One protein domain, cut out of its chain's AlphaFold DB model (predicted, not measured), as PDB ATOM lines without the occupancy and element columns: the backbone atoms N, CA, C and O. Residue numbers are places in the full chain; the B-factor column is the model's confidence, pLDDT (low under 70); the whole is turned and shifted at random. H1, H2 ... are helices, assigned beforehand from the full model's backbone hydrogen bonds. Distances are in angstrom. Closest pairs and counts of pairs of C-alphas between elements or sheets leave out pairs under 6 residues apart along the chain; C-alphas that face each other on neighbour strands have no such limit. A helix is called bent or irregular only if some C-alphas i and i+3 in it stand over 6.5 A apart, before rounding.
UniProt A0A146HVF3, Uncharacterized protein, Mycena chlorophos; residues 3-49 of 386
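AT A GLANCE: This is residues 3 to 49 of the 386 residues of an uncharacterized protein of Mycena chlorophos (UniProt A0A146HVF3). Two short helices, H1 and H2, pack about perpendicular to each other at one end, and a loop whose residues 27 to 36 stand free arches away to an irregular helix, H3, across an open gap. The printed part has 47 residues with three named helices, in the order H1, H2, H3, and no named strand; its class is all helix. It is only just loose, close to extended, with a radius of gyration of the C-alphas of 14.3 A and spans of 36 by 26 by 18 A.

HOW THE PARTS SIT: H1, residues 8 to 15, touches H2, residues 19 to 26, about perpendicular at 83 degrees; their closest C-alphas, of Ala 12 and Pro 19, are 5.1 A apart. H3, residues 37 to 48, is apart from both. Each O i to N i+4 pair inside H1 and H2 is within hydrogen-bond range; in H3, 2 of 8 are, beside 4 of 9 O i to N i+3 pairs.

IN THESE COORDINATES: H1 begins at C-alpha 8 (14.189, -26.032, -30.809). H3, 13.8 A long, is irregular, with C-alphas 40 and 43 9.0 A apart, and ends at C-alpha 48 (-8.296, -6.737, -28.673). H1 and H2 are each 10.6 A long.

THE WHOLE: The two C-alphas farthest apart, of Gly 5 and Pro 43, are 38.0 A apart. The printed part has no cut and no long link. Residues 28 to 39 have pLDDT under 70.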
ATOM      1  N   ALA A   3      15.034 -29.981 -19.566       79.94
ATOM      2  CA  ALA A   3      14.528 -30.965 -18.599       79.94
ATOM      3  C   ALA A   3      13.509 -31.978 -19.165       79.94
ATOM      4  O   ALA A   3      13.365 -33.056 -18.608       79.94
ATOM      5  N   HIS A   4      12.831 -31.659 -20.273       82.25
ATOM      6  CA  HIS A   4      11.819 -32.532 -20.886       82.25
ATOM      7  C   HIS A   4      12.277 -33.123 -22.236       82.25
ATOM      8  O   HIS A   4      11.464 -33.664 -22.975       82.25
ATOM      9  N   GLY A   5      13.547 -32.949 -22.627       88.81
ATOM     10  CA  GLY A   5      14.056 -33.388 -23.940       88.81
ATOM     11  C   GLY A   5      13.622 -32.526 -25.140       88.81
ATOM     12  O   GLY A   5      14.030 -32.791 -26.271       88.81
ATOM     13  N   TRP A   6      12.844 -31.460 -24.923       89.56
ATOM     14  CA  TRP A   6      12.366 -30.581 -25.995       89.56
ATOM     15  C   TRP A   6      13.506 -29.721 -26.560       89.56
ATOM     16  O   TRP A   6      14.071 -28.868 -25.865       89.56
ATOM     17  N   ASN A   7      13.807 -29.925 -27.844       94.25
ATOM     18  CA  ASN A   7      14.769 -29.140 -28.616       94.25
ATOM     19  C   ASN A   7      14.058 -28.150 -29.564       94.25
ATOM     20  O   ASN A   7      12.893 -28.338 -29.922       94.25
ATOM     21  N   ALA A   8      14.759 -27.083 -29.962       94.44
ATOM     22  CA  ALA A   8      14.189 -26.032 -30.809       94.44
ATOM     23  C   ALA A   8      13.681 -26.542 -32.180       94.44
ATOM     24  O   ALA A   8      12.579 -26.144 -32.551       94.44
ATOM     25  N   PRO A   9      14.374 -27.453 -32.900       96.31
ATOM     26  CA  PRO A   9      13.835 -28.082 -34.112       96.31
ATOM     27  C   PRO A   9      12.494 -28.814 -33.928       96.31
ATOM     28  O   PRO A   9      11.611 -28.674 -34.773       96.31
ATOM     29  N   SER A  10      12.306 -29.564 -32.836       94.31
ATOM     30  CA  SER A  10      11.039 -30.257 -32.551       94.31
ATOM     31  C   SER A  10       9.893 -29.274 -32.304       94.31
ATOM     32  O   SER A  10       8.815 -29.443 -32.870       94.31
ATOM     33  N   ILE A  11      10.138 -28.214 -31.525       93.44
ATOM     34  CA  ILE A  11       9.165 -27.132 -31.287       93.44
ATOM     35  C   ILE A  11       8.820 -26.437 -32.612       93.44
ATOM     36  O   ILE A  11       7.653 -26.286 -32.963       93.44
ATOM     37  N   ALA A  12       9.840 -26.065 -33.385       95.81
ATOM     38  CA  ALA A  12       9.697 -25.370 -34.659       95.81
ATOM     39  C   ALA A  12       8.857 -26.158 -35.678       95.81
ATOM     40  O   ALA A  12       8.065 -25.566 -36.408       95.81
ATOM     41  N   ARG A  13       8.963 -27.496 -35.678       93.56
ATOM     42  CA  ARG A  13       8.138 -28.386 -36.508       93.56
ATOM     43  C   ARG A  13       6.655 -28.344 -36.131       93.56
ATOM     44  O   ARG A  13       5.824 -28.348 -37.034       93.56
ATOM     45  N   ILE A  14       6.329 -28.294 -34.837       91.06
ATOM     46  CA  ILE A  14       4.941 -28.219 -34.343       91.06
ATOM     47  C   ILE A  14       4.300 -26.898 -34.783       91.06
ATOM     48  O   ILE A  14       3.232 -26.899 -35.387       91.06
ATOM     49  N   PHE A  15       4.992 -25.778 -34.558       93.12
ATOM     50  CA  PHE A  15       4.481 -24.434 -34.861       93.12
ATOM     51  C   PHE A  15       4.731 -23.966 -36.307       93.12
ATOM     52  O   PHE A  15       4.357 -22.852 -36.659       93.12
ATOM     53  N   ARG A  16       5.355 -24.797 -37.155       87.94
ATOM     54  CA  ARG A  16       5.724 -24.495 -38.557       87.94
ATOM     55  C   ARG A  16       6.531 -23.195 -38.738       87.94
ATOM     56  O   ARG A  16       6.374 -22.490 -39.731       87.94
ATOM     57  N   VAL A  17       7.432 -22.902 -37.800       94.62
ATOM     58  CA  VAL A  17       8.342 -21.739 -37.842       94.62
ATOM     59  C   VAL A  17       9.794 -22.166 -38.072       94.62
ATOM     60  O   VAL A  17      10.137 -23.340 -37.952       94.62
ATOM     61  N   ALA A  18      10.683 -21.217 -38.380       94.44
ATOM     62  CA  ALA A  18      12.119 -21.491 -38.425       94.44
ATOM     63  C   ALA A  18      12.667 -21.817 -37.011       94.44
ATOM     64  O   ALA A  18      12.290 -21.139 -36.050       94.44
ATOM     65  N   PRO A  19      13.594 -22.787 -36.851       95.50
ATOM     66  CA  PRO A  19      14.200 -23.107 -35.552       95.50
ATOM     67  C   PRO A  19      14.845 -21.908 -34.847       95.50
ATOM     68  O   PRO A  19      14.751 -21.790 -33.625       95.50
ATOM     69  N   ASP A  20      15.425 -20.981 -35.612       93.94
ATOM     70  CA  ASP A  20      16.021 -19.747 -35.093       93.94
ATOM     71  C   ASP A  20      15.005 -18.830 -34.405       93.94
ATOM     72  O   ASP A  20      15.369 -18.107 -33.478       93.94
ATOM     73  N   THR A  21      13.732 -18.866 -34.812       91.62
ATOM     74  CA  THR A  21      12.648 -18.132 -34.142       91.62
ATOM     75  C   THR A  21      12.459 -18.664 -32.728       91.62
ATOM     76  O   THR A  21      12.490 -17.890 -31.776       91.62
ATOM     77  N   ILE A  22      12.389 -19.991 -32.569       94.75
ATOM     78  CA  ILE A  22      12.308 -20.624 -31.247       94.75
ATOM     79  C   ILE A  22      13.549 -20.274 -30.419       94.75
ATOM     80  O   ILE A  22      13.413 -19.840 -29.283       94.75
ATOM     81  N   VAL A  23      14.754 -20.359 -30.996       92.19
ATOM     82  CA  VAL A  23      15.997 -19.989 -30.293       92.19
ATOM     83  C   VAL A  23      16.002 -18.518 -29.852       92.19
ATOM     84  O   VAL A  23      16.504 -18.227 -28.767       92.19
ATOM     85  N   LYS A  24      15.449 -17.588 -30.643       89.62
ATOM     86  CA  LYS A  24      15.297 -16.173 -30.253       89.62
ATOM     87  C   LYS A  24      14.321 -16.008 -29.085       89.62
ATOM     88  O   LYS A  24      14.680 -15.339 -28.121       89.62
ATOM     89  N   CYS A  25      13.156 -16.655 -29.135       85.12
ATOM     90  CA  CYS A  25      12.141 -16.597 -28.077       85.12
ATOM     91  C   CYS A  25      12.567 -17.305 -26.777       85.12
ATOM     92  O   CYS A  25      12.121 -16.929 -25.704       85.12
ATOM     93  N   THR A  26      13.428 -18.328 -26.852       85.75
ATOM     94  CA  THR A  26      13.828 -19.138 -25.682       85.75
ATOM     95  C   THR A  26      15.212 -18.802 -25.128       85.75
ATOM     96  O   THR A  26      15.662 -19.427 -24.165       85.75
ATOM     97  N   LYS A  27      15.931 -17.847 -25.729       84.62
ATOM     98  CA  LYS A  27      17.128 -17.269 -25.106       84.62
ATOM     99  C   LYS A  27      16.678 -16.503 -23.858       84.62
ATOM    100  O   LYS A  27      15.830 -15.631 -23.999       84.62
ATOM    101  N   PRO A  28      17.239 -16.766 -22.664       68.19
ATOM    102  CA  PRO A  28      16.936 -15.948 -21.498       68.19
ATOM    103  C   PRO A  28      17.432 -14.527 -21.769       68.19
ATOM    104  O   PRO A  28      18.643 -14.299 -21.887       68.19
ATOM    105  N   TRP A  29      16.501 -13.582 -21.900       65.62
ATOM    106  CA  TRP A  29      16.828 -12.166 -21.968       65.62
ATOM    107  C   TRP A  29      17.507 -11.797 -20.647       65.62
ATOM    108  O   TRP A  29      16.938 -11.937 -19.571       65.62
ATOM    109  N   ARG A  30      18.783 -11.400 -20.719       55.75
ATOM    110  CA  ARG A  30      19.619 -11.120 -19.534       55.75
ATOM    111  C   ARG A  30      19.315  -9.778 -18.869       55.75
ATOM    112  O   ARG A  30      20.066  -9.351 -17.996       55.75
ATOM    113  N   VAL A  31      18.256  -9.106 -19.298       55.78
ATOM    114  CA  VAL A  31      17.827  -7.838 -18.729       55.78
ATOM    115  C   VAL A  31      16.580  -8.133 -17.912       55.78
ATOM    116  O   VAL A  31      15.613  -8.681 -18.433       55.78
ATOM    117  N   ALA A  32      16.629  -7.809 -16.622       52.44
ATOM    118  CA  ALA A  32      15.456  -7.818 -15.762       52.44
ATOM    119  C   ALA A  32      14.589  -6.619 -16.149       52.44
ATOM    120  O   ALA A  32      14.686  -5.554 -15.543       52.44
ATOM    121  N   ILE A  33      13.805  -6.784 -17.210       50.59
ATOM    122  CA  ILE A  33      12.794  -5.818 -17.599       50.59
ATOM    123  C   ILE A  33      11.463  -6.414 -17.166       50.59
ATOM    124  O   ILE A  33      11.032  -7.451 -17.667       50.59
ATOM    125  N   LEU A  34      10.838  -5.741 -16.203       52.47
ATOM    126  CA  LEU A  34       9.389  -5.737 -16.070       52.47
ATOM    127  C   LEU A  34       8.889  -4.942 -17.288       52.47
ATOM    128  O   LEU A  34       8.644  -3.740 -17.198       52.47
ATOM    129  N   GLU A  35       8.965  -5.560 -18.467       53.84
ATOM    130  CA  GLU A  35       8.664  -4.880 -19.718       53.84
ATOM    131  C   GLU A  35       7.151  -4.886 -19.867       53.84
ATOM    132  O   GLU A  35       6.509  -5.932 -19.860       53.84
ATOM    133  N   ASP A  36       6.598  -3.682 -19.902       61.38
ATOM    134  CA  ASP A  36       5.194  -3.419 -20.158       61.38
ATOM    135  C   ASP A  36       4.891  -3.908 -21.586       61.38
ATOM    136  O   ASP A  36       5.089  -3.173 -22.553       61.38
ATOM    137  N   ASP A  37       4.518  -5.186 -21.737       62.50
ATOM    138  CA  ASP A  37       4.246  -5.830 -23.036       62.50
ATOM    139  C   ASP A  37       3.196  -5.031 -23.833       62.50
ATOM    140  O   ASP A  37       3.285  -4.884 -25.059       62.50
ATOM    141  N   ASP A  38       2.263  -4.405 -23.111       62.47
ATOM    142  CA  ASP A  38       1.282  -3.444 -23.608       62.47
ATOM    143  C   ASP A  38       1.940  -2.263 -24.341       62.47
ATOM    144  O   ASP A  38       1.442  -1.811 -25.382       62.47
ATOM    145  N   HIS A  39       3.088  -1.764 -23.870       68.31
ATOM    146  CA  HIS A  39       3.832  -0.686 -24.521       68.31
ATOM    147  C   HIS A  39       4.235  -1.062 -25.953       68.31
ATOM    148  O   HIS A  39       4.014  -0.276 -26.880       68.31
ATOM    149  N   TRP A  40       4.766  -2.272 -26.141       72.44
ATOM    150  CA  TRP A  40       5.384  -2.719 -27.391       72.44
ATOM    151  C   TRP A  40       4.420  -3.384 -28.378       72.44
ATOM    152  O   TRP A  40       4.655  -3.316 -29.586       72.44
ATOM    153  N   ALA A  41       3.320  -3.979 -27.909       76.88
ATOM    154  CA  ALA A  41       2.370  -4.693 -28.769       76.88
ATOM    155  C   ALA A  41       1.550  -3.778 -29.714       76.88
ATOM    156  O   ALA A  41       0.921  -4.242 -30.669       76.88
ATOM    157  N   GLY A  42       1.589  -2.460 -29.491       77.88
ATOM    158  CA  GLY A  42       0.982  -1.454 -30.361       77.88
ATOM    159  C   GLY A  42      -0.541  -1.296 -30.200       77.88
ATOM    160  O   GLY A  42      -1.217  -2.106 -29.564       77.88
ATOM    161  N   PRO A  43      -1.127  -0.233 -30.785       79.19
ATOM    162  CA  PRO A  43      -2.505   0.175 -30.490       79.19
ATOM    163  C   PRO A  43      -3.578  -0.789 -31.019       79.19
ATOM    164  O   PRO A  43      -4.707  -0.757 -30.539       79.19
ATOM    165  N   GLN A  44      -3.254  -1.645 -31.994       75.31
ATOM    166  CA  GLN A  44      -4.178  -2.685 -32.459       75.31
ATOM    167  C   GLN A  44      -4.291  -3.826 -31.442       75.31
ATOM    168  O   GLN A  44      -5.399  -4.281 -31.177       75.31
ATOM    169  N   PHE A  45      -3.181  -4.242 -30.822       80.56
ATOM    170  CA  PHE A  45      -3.186  -5.314 -29.828       80.56
ATOM    171  C   PHE A  45      -3.985  -4.920 -28.582       80.56
ATOM    172  O   PHE A  45      -4.926  -5.626 -28.229       80.56
ATOM    173  N   ARG A  46      -3.733  -3.729 -28.013       78.62
ATOM    174  CA  ARG A  46      -4.492  -3.198 -26.856       78.62
ATOM    175  C   ARG A  46      -6.000  -3.070 -27.096       78.62
ATOM    176  O   ARG A  46      -6.776  -3.034 -26.150       78.62
ATOM    177  N   ARG A  47      -6.433  -2.973 -28.360       75.62
ATOM    178  CA  ARG A  47      -7.858  -2.909 -28.723       75.62
ATOM    179  C   ARG A  47      -8.553  -4.272 -28.645       75.62
ATOM    180  O   ARG A  47      -9.765  -4.310 -28.470       75.62
ATOM    181  N   HIS A  48      -7.801  -5.362 -28.790       77.06
ATOM    182  CA  HIS A  48      -8.296  -6.737 -28.673       77.06
ATOM    183  C   HIS A  48      -7.992  -7.358 -27.305       77.06
ATOM    184  O   HIS A  48      -8.750  -8.203 -26.840       77.06
ATOM    185  N   PHE A  49      -6.923  -6.904 -26.652       71.31
ATOM    186  CA  PHE A  49      -6.473  -7.342 -25.337       71.31
ATOM    187  C   PHE A  49      -6.207  -6.099 -24.475       71.31
ATOM    188  O   PHE A  49      -5.058  -5.680 -24.349       71.31
TER     189      PHE A  49